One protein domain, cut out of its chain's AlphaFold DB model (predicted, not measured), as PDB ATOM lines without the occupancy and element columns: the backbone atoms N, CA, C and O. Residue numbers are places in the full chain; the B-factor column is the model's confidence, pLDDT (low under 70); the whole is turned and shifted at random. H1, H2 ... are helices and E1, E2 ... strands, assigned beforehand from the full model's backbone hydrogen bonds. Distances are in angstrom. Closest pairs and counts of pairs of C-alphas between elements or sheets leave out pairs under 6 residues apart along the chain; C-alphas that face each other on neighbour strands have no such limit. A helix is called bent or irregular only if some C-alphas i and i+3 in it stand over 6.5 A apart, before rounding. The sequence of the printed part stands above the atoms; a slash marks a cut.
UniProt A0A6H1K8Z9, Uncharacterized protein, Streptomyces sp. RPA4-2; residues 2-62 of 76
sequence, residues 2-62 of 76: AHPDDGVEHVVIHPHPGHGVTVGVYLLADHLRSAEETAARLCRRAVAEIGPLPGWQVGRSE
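What this domain is: This is residues 2 to 62 of the 76 residues of an uncharacterized protein of Streptomyces sp. RPA4-2 (UniProt A0A6H1K8Z9). A long hairpin of two strands, E1 and E2, has the single helix H1 crossing slantwise over one of its faces, nearer to E2 than to E1. Residues 49 to 54, of which 49 belongs to H1, stick out, and the rest of the unnamed stretch, residues 55 to 62, folds back past H1. The printed part has 61 residues, with named elements in the order E1, E2, H1; the two-stranded sheet is antiparallel and the class is mixed, helices and strands. The whole is compact, with a radius of gyration of the C-alphas of 11.8 A, yet elongated, spanning 34 by 21 by 17 A.

How they stand to each other: Start with E1, residues 8 to 16, and E2, residues 20 to 27, a hairpin of antiparallel neighbours with directions 163 degrees apart. Look for N 12 and O 24 at 2.8 A, and N 22 and O 14 at 2.9 A, both within hydrogen-bond range. Go on to H1, residues 32 to 49, where every O i to N i+4 pair is within hydrogen-bond range. The closest C-alphas of E2 and H1 are those of Val 25 and Ala 39, 6.3 A apart. E1 and H1 are near each other, with 5 pairs of C-alphas within 10 A.

Where its parts are: Find C-alpha 8 at (17.004, -62.580, 156.678); from there E1 runs 22.9 A to His 16. E2 runs 22.3 A from Gly 20 to Leu 27. H1 covers 25.6 A from Leu 32 at (15.559, -75.228, 151.293) to Glu 49 at (25.051, -52.405, 144.560), and it is not bent.

The domain as a whole: The C-alphas farthest apart are those of Gly 18 and Asp 30, at 34.9 A. The printed part has no cut, and both links, E1 to E2 and E2 to H1, are tight. Residues 50 to 62 hold no named element, and within them residues 51 to 54 have pLDDT under 70, against a mean of 84.5 for the printed part.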
ATOM      1  N   ALA A   2      19.586 -56.724 151.300       77.50
ATOM      2  CA  ALA A   2      18.444 -57.466 151.851       77.50
ATOM      3  C   ALA A   2      17.169 -56.603 151.875       77.50
ATOM      4  O   ALA A   2      17.235 -55.428 152.235       77.50
ATOM      5  N   HIS A   3      16.030 -57.182 151.498       80.56
ATOM      6  CA  HIS A   3      14.690 -56.608 151.646       80.56
ATOM      7  C   HIS A   3      13.995 -57.215 152.881       80.56
ATOM      8  O   HIS A   3      14.294 -58.364 153.210       80.56
ATOM      9  N   PRO A   4      13.048 -56.522 153.541       78.81
ATOM     10  CA  PRO A   4      12.261 -57.105 154.634       78.81
ATOM     11  C   PRO A   4      11.604 -58.453 154.288       78.81
ATOM     12  O   PRO A   4      11.553 -59.345 155.125       78.81
ATOM     13  N   ASP A   5      11.189 -58.630 153.032       81.38
ATOM     14  CA  ASP A   5      10.568 -59.876 152.552       81.38
ATOM     15  C   ASP A   5      11.572 -61.007 152.272       81.38
ATOM     16  O   ASP A   5      11.164 -62.131 151.996       81.38
ATOM     17  N   ASP A   6      12.884 -60.741 152.311       83.25
ATOM     18  CA  ASP A   6      13.903 -61.784 152.123       83.25
ATOM     19  C   ASP A   6      14.064 -62.661 153.390       83.25
ATOM     20  O   ASP A   6      14.819 -63.632 153.364       83.25
ATOM     21  N   GLY A   7      13.378 -62.331 154.496       87.56
ATOM     22  CA  GLY A   7      13.319 -63.159 155.709       87.56
ATOM     23  C   GLY A   7      14.666 -63.357 156.406       87.56
ATOM     24  O   GLY A   7      14.850 -64.350 157.103       87.56
ATOM     25  N   VAL A   8      15.633 -62.465 156.169       90.50
ATOM     26  CA  VAL A   8      17.004 -62.580 156.678       90.50
ATOM     27  C   VAL A   8      17.058 -62.184 158.146       90.50
ATOM     28  O   VAL A   8      16.823 -61.030 158.493       90.50
ATOM     29  N   GLU A   9      17.459 -63.131 158.982       90.88
ATOM     30  CA  GLU A   9      17.641 -62.944 160.421       90.88
ATOM     31  C   GLU A   9      19.086 -62.547 160.743       90.88
ATOM     32  O   GLU A   9      19.342 -61.681 161.581       90.88
ATOM     33  N   HIS A  10      20.059 -63.179 160.074       88.88
ATOM     34  CA  HIS A  10      21.472 -62.965 160.368       88.88
ATOM     35  C   HIS A  10      22.387 -63.245 159.172       88.88
ATOM     36  O   HIS A  10      22.114 -64.117 158.348       88.88
ATOM     37  N   VAL A  11      23.509 -62.524 159.098       89.44
ATOM     38  CA  VAL A  11      24.537 -62.698 158.063       89.44
ATOM     39  C   VAL A  11      25.905 -62.805 158.722       89.44
ATOM     40  O   VAL A  11      26.283 -61.949 159.520       89.44
ATOM     41  N   VAL A  12      26.662 -63.832 158.341       90.56
ATOM     42  CA  VAL A  12      28.040 -64.068 158.776       90.56
ATOM     43  C   VAL A  12      28.951 -64.066 157.556       90.56
ATOM     44  O   VAL A  12      28.618 -64.630 156.516       90.56
ATOM     45  N   ILE A  13      30.109 -63.423 157.676       88.69
ATOM     46  CA  ILE A  13      31.097 -63.332 156.602       88.69
ATOM     47  C   ILE A  13      32.353 -64.074 157.043       88.69
ATOM     48  O   ILE A  13      32.952 -63.733 158.061       88.69
ATOM     49  N   HIS A  14      32.762 -65.055 156.248       86.56
ATOM     50  CA  HIS A  14      33.989 -65.817 156.433       86.56
ATOM     51  C   HIS A  14      34.934 -65.543 155.257       86.56
ATOM     52  O   HIS A  14      34.732 -66.080 154.164       86.56
ATOM     53  N   PRO A  15      35.953 -64.685 155.436       85.50
ATOM     54  CA  PRO A  15      36.995 -64.507 154.439       85.50
ATOM     55  C   PRO A  15      37.874 -65.754 154.385       85.50
ATOM     56  O   PRO A  15      38.364 -66.195 155.422       85.50
ATOM     57  N   HIS A  16      38.120 -66.270 153.185       82.19
ATOM     58  CA  HIS A  16      39.078 -67.342 152.957       82.19
ATOM     59  C   HIS A  16      40.237 -66.803 152.094       82.19
ATOM     60  O   HIS A  16      40.085 -66.648 150.872       82.19
ATOM     61  N   PRO A  17      41.394 -66.460 152.699       72.50
ATOM     62  CA  PRO A  17      42.529 -65.888 151.979       72.50
ATOM     63  C   PRO A  17      42.932 -66.751 150.775       72.50
ATOM     64  O   PRO A  17      43.274 -67.915 150.927       72.50
ATOM     65  N   GLY A  18      42.879 -66.185 149.565       73.81
ATOM     66  CA  GLY A  18      43.241 -66.882 148.321       73.81
ATOM     67  C   GLY A  18      42.106 -67.635 147.611       73.81
ATOM     68  O   GLY A  18      42.261 -67.924 146.428       73.81
ATOM     69  N   HIS A  19      40.961 -67.880 148.263       76.75
ATOM     70  CA  HIS A  19      39.825 -68.614 147.667       76.75
ATOM     71  C   HIS A  19      38.519 -67.805 147.603       76.75
ATOM     72  O   HIS A  19      37.568 -68.221 146.944       76.75
ATOM     73  N   GLY A  20      38.473 -66.628 148.237       81.19
ATOM     74  CA  GLY A  20      37.340 -65.706 148.170       81.19
ATOM     75  C   GLY A  20      36.694 -65.480 149.533       81.19
ATOM     76  O   GLY A  20      37.372 -65.413 150.556       81.19
ATOM     77  N   VAL A  21      35.375 -65.299 149.552       86.50
ATOM     78  CA  VAL A  21      34.595 -65.084 150.777       86.50
ATOM     79  C   VAL A  21      33.366 -65.971 150.741       86.50
ATOM     80  O   VAL A  21      32.628 -65.982 149.756       86.50
ATOM     81  N   THR A  22      33.116 -66.641 151.858       88.44
ATOM     82  CA  THR A  22      31.872 -67.356 152.113       88.44
ATOM     83  C   THR A  22      30.941 -66.461 152.921       88.44
ATOM     84  O   THR A  22      31.325 -65.914 153.957       88.44
ATOM     85  N   VAL A  23      29.706 -66.303 152.449       89.12
ATOM     86  CA  VAL A  23      28.656 -65.557 153.152       89.12
ATOM     87  C   VAL A  23      27.622 -66.553 153.664       89.12
ATOM     88  O   VAL A  23      26.905 -67.166 152.875       89.12
ATOM     89  N   GLY A  24      27.555 -66.720 154.983       90.50
ATOM     90  CA  GLY A  24      26.508 -67.481 155.653       90.50
ATOM     91  C   GLY A  24      25.280 -66.601 155.863       90.50
ATOM     92  O   GLY A  24      25.384 -65.542 156.479       90.50
ATOM     93  N   VAL A  25      24.124 -67.025 155.355       90.69
ATOM     94  CA  VAL A  25      22.856 -66.298 155.506       90.69
ATOM     95  C   VAL A  25      21.874 -67.178 156.267       90.69
ATOM     96  O   VAL A  25      21.509 -68.255 155.801       90.69
ATOM     97  N   TYR A  26      21.439 -66.704 157.428       89.88
ATOM     98  CA  TYR A  26      20.369 -67.302 158.213       89.88
ATOM     99  C   TYR A  26      19.076 -66.570 157.874       89.88
ATOM    100  O   TYR A  26      18.973 -65.361 158.091       89.88
ATOM    101  N   LEU A  27      18.113 -67.292 157.308       91.38
ATOM    102  CA  LEU A  27      16.852 -66.727 156.845       91.38
ATOM    103  C   LEU A  27      15.697 -67.716 157.028       91.38
ATOM    104  O   LEU A  27      15.908 -68.930 157.066       91.38
ATOM    105  N   LEU A  28      14.483 -67.186 157.126       92.31
ATOM    106  CA  LEU A  28      13.245 -67.954 157.205       92.31
ATOM    107  C   LEU A  28      12.700 -68.238 155.801       92.31
ATOM    108  O   LEU A  28      12.453 -67.317 155.025       92.31
ATOM    109  N   ALA A  29      12.490 -69.515 155.480       90.62
ATOM    110  CA  ALA A  29      11.863 -69.944 154.234       90.62
ATOM    111  C   ALA A  29      11.121 -71.270 154.420       90.62
ATOM    112  O   ALA A  29      11.550 -72.133 155.185       90.62
ATOM    113  N   ASP A  30      10.051 -71.461 153.649       89.31
ATOM    114  CA  ASP A  30       9.227 -72.676 153.699       89.31
ATOM    115  C   ASP A  30       9.953 -73.919 153.158       89.31
ATOM    116  O   ASP A  30       9.565 -75.054 153.435       89.31
ATOM    117  N   HIS A  31      11.002 -73.725 152.352       89.38
ATOM    118  CA  HIS A  31      11.764 -74.810 151.746       89.38
ATOM    119  C   HIS A  31      13.218 -74.421 151.464       89.38
ATOM    120  O   HIS A  31      13.518 -73.272 151.138       89.38
ATOM    121  N   LEU A  32      14.115 -75.417 151.498       89.50
ATOM    122  CA  LEU A  32      15.559 -75.228 151.293       89.50
ATOM    123  C   LEU A  32      15.874 -74.479 149.996       89.50
ATOM    124  O   LEU A  32      16.574 -73.477 150.026       89.50
ATOM    125  N   ARG A  33      15.262 -74.884 148.876       89.88
ATOM    126  CA  ARG A  33      15.448 -74.212 147.578       89.88
ATOM    127  C   ARG A  33      15.155 -72.705 147.637       89.88
ATOM    128  O   ARG A  33      15.844 -71.924 146.998       89.88
ATOM    129  N   SER A  34      14.147 -72.290 148.402       90.38
ATOM    130  CA  SER A  34      13.748 -70.883 148.509       90.38
ATOM    131  C   SER A  34      14.713 -70.097 149.395       90.38
ATOM    132  O   SER A  34      15.040 -68.952 149.073       90.38
ATOM    133  N   ALA A  35      15.283 -70.745 150.416       90.50
ATOM    134  CA  ALA A  35      16.409 -70.191 151.160       90.50
ATOM    135  C   ALA A  35      17.639 -69.983 150.259       90.50
ATOM    136  O   ALA A  35      18.200 -68.890 150.225       90.50
ATOM    137  N   GLU A  36      18.020 -70.989 149.468       91.88
ATOM    138  CA  GLU A  36      19.170 -70.922 148.552       91.88
ATOM    139  C   GLU A  36      18.993 -69.831 147.491       91.88
ATOM    140  O   GLU A  36      19.866 -68.987 147.289       91.88
ATOM    141  N   GLU A  37      17.830 -69.786 146.840       92.69
ATOM    142  CA  GLU A  37      17.519 -68.775 145.828       92.69
ATOM    143  C   GLU A  37      17.520 -67.357 146.414       92.69
ATOM    144  O   GLU A  37      17.998 -66.416 145.765       92.69
ATOM    145  N   THR A  38      17.020 -67.196 147.642       91.75
ATOM    146  CA  THR A  38      16.988 -65.912 148.350       91.75
ATOM    147  C   THR A  38      18.381 -65.463 148.770       91.75
ATOM    148  O   THR A  38      18.757 -64.325 148.476       91.75
ATOM    149  N   ALA A  39      19.194 -66.354 149.340       91.12
ATOM    150  CA  ALA A  39      20.588 -66.071 149.672       91.12
ATOM    151  C   ALA A  39      21.395 -65.691 148.417       91.12
ATOM    152  O   ALA A  39      22.080 -64.666 148.393       91.12
ATOM    153  N   ALA A  40      21.236 -66.437 147.319       91.50
ATOM    154  CA  ALA A  40      21.901 -66.138 146.055       91.50
ATOM    155  C   ALA A  40      21.483 -64.771 145.489       91.50
ATOM    156  O   ALA A  40      22.318 -64.007 144.996       91.50
ATOM    157  N   ARG A  41      20.186 -64.445 145.553       90.56
ATOM    158  CA  ARG A  41      19.644 -63.157 145.102       90.56
ATOM    159  C   ARG A  41      20.187 -62.003 145.940       90.56
ATOM    160  O   ARG A  41      20.620 -61.009 145.361       90.56
ATOM    161  N   LEU A  42      20.222 -62.152 147.262       89.75
ATOM    162  CA  LEU A  42      20.796 -61.172 148.181       89.75
ATOM    163  C   LEU A  42      22.268 -60.904 147.860       89.75
ATOM    164  O   LEU A  42      22.643 -59.742 147.691       89.75
ATOM    165  N   CYS A  43      23.076 -61.957 147.703       88.62
ATOM    166  CA  CYS A  43      24.499 -61.836 147.394       88.62
ATOM    167  C   CYS A  43      24.733 -61.185 146.025       88.62
ATOM    168  O   CYS A  43      25.568 -60.292 145.911       88.62
ATOM    169  N   ARG A  44      23.952 -61.546 144.996       88.44
ATOM    170  CA  ARG A  44      24.039 -60.899 143.674       88.44
ATOM    171  C   ARG A  44      23.726 -59.408 143.743       88.44
ATOM    172  O   ARG A  44      24.466 -58.612 143.176       88.44
ATOM    173  N   ARG A  45      22.661 -59.022 144.457       88.00
ATOM    174  CA  ARG A  45      22.336 -57.602 144.662       88.00
ATOM    175  C   ARG A  45      23.446 -56.894 145.437       88.00
ATOM    176  O   ARG A  45      23.800 -55.782 145.091       88.00
ATOM    177  N   ALA A  46      23.996 -57.520 146.479       85.75
ATOM    178  CA  ALA A  46      25.080 -56.933 147.268       85.75
ATOM    179  C   ALA A  46      26.332 -56.672 146.417       85.75
ATOM    180  O   ALA A  46      26.877 -55.578 146.481       85.75
ATOM    181  N   VAL A  47      26.728 -57.625 145.567       84.75
ATOM    182  CA  VAL A  47      27.847 -57.451 144.626       84.75
ATOM    183  C   VAL A  47      27.557 -56.363 143.585       84.75
ATOM    184  O   VAL A  47      28.457 -55.615 143.226       84.75
ATOM    185  N   ALA A  48      26.315 -56.258 143.103       83.56
ATOM    186  CA  ALA A  48      25.936 -55.256 142.106       83.56
ATOM    187  C   ALA A  48      25.810 -53.829 142.677       83.56
ATOM    188  O   ALA A  48      26.053 -52.862 141.960       83.56
ATOM    189  N   GLU A  49      25.398 -53.692 143.940       82.25
ATOM    190  CA  GLU A  49      25.051 -52.405 144.560       82.25
ATOM    191  C   GLU A  49      26.170 -51.839 145.452       82.25
ATOM    192  O   GLU A  49      26.320 -50.621 145.540       82.25
ATOM    193  N   ILE A  50      26.969 -52.686 146.116       74.00
ATOM    194  CA  ILE A  50      28.042 -52.246 147.024       74.00
ATOM    195  C   ILE A  50      29.350 -52.077 146.241       74.00
ATOM    196  O   ILE A  50      30.251 -52.904 146.330       74.00
ATOM    197  N   GLY A  51      29.447 -50.962 145.507       63.22
ATOM    198  CA  GLY A  51      30.678 -50.490 144.856       63.22
ATOM    199  C   GLY A  51      31.295 -51.474 143.850       63.22
ATOM    200  O   GLY A  51      30.817 -52.591 143.673       63.22
ATOM    201  N   PRO A  52      32.360 -51.091 143.127       56.62
ATOM    202  CA  PRO A  52      32.967 -51.990 142.167       56.62
ATOM    203  C   PRO A  52      33.772 -53.015 142.966       56.62
ATOM    204  O   PRO A  52      34.903 -52.737 143.344       56.62
ATOM    205  N   LEU A  53      33.179 -54.173 143.259       63.72
ATOM    206  CA  LEU A  53      33.893 -55.417 143.543       63.72
ATOM    207  C   LEU A  53      34.217 -56.054 142.181       63.72
ATOM    208  O   LEU A  53      33.512 -56.963 141.732       63.72
ATOM    209  N   PRO A  54      35.204 -55.536 141.426       66.25
ATOM    210  CA  PRO A  54      35.375 -55.887 140.029       66.25
ATOM    211  C   PRO A  54      35.891 -57.327 139.988       66.25
ATOM    212  O   PRO A  54      36.884 -57.659 140.632       66.25
ATOM    213  N   GLY A  55      35.195 -58.196 139.260       71.38
ATOM    214  CA  GLY A  55      35.542 -59.617 139.171       71.38
ATOM    215  C   GLY A  55      34.954 -60.502 140.273       71.38
ATOM    216  O   GLY A  55      35.166 -61.710 140.236       71.38
ATOM    217  N   TRP A  56      34.181 -59.951 141.213       77.06
ATOM    218  CA  TRP A  56      33.444 -60.770 142.171       77.06
ATOM    219  C   TRP A  56      32.160 -61.290 141.541       77.06
ATOM    220  O   TRP A  56      31.370 -60.538 140.969       77.06
ATOM    221  N   GLN A  57      31.945 -62.593 141.655       80.12
ATOM    222  CA  GLN A  57      30.734 -63.261 141.202       80.12
ATOM    223  C   GLN A  57      30.268 -64.221 142.288       80.12
ATOM    224  O   GLN A  57      31.072 -64.821 142.999       80.12
ATOM    225  N   VAL A  58      28.952 -64.374 142.413       83.38
ATOM    226  CA  VAL A  58      28.387 -65.409 143.278       83.38
ATOM    227  C   VAL A  58      28.664 -66.757 142.618       83.38
ATOM    228  O   VAL A  58      28.087 -67.046 141.574       83.38
ATOM    229  N   GLY A  59      29.556 -67.553 143.211       83.50
ATOM    230  CA  GLY A  59      29.920 -68.870 142.684       83.50
ATOM    231  C   GLY A  59      28.841 -69.922 142.944       83.50
ATOM    232  O   GLY A  59      28.291 -70.500 142.011       83.50
ATOM    233  N   ARG A  60      28.516 -70.153 144.220       84.31
ATOM    234  CA  ARG A  60      27.555 -71.170 144.669       84.31
ATOM    235  C   ARG A  60      26.752 -70.637 145.852       84.31
ATOM    236  O   ARG A  60      27.269 -69.855 146.645       84.31
ATOM    237  N   SER A  61      25.497 -71.055 145.965       88.75
ATOM    238  CA  SER A  61      24.656 -70.787 147.129       88.75
ATOM    239  C   SER A  61      23.822 -72.024 147.384       88.75
ATOM    240  O   SER A  61      23.011 -72.402 146.545       88.75
ATOM    241  N   GLU A  62      24.090 -72.673 148.507       87.06
ATOM    242  CA  GLU A  62      23.463 -73.927 148.887       87.06
ATOM    243  C   GLU A  62      23.341 -73.992 150.400       87.06
ATOM    244  O   GLU A  62      24.172 -73.428 151.121       87.06
TER     245      GLU A  62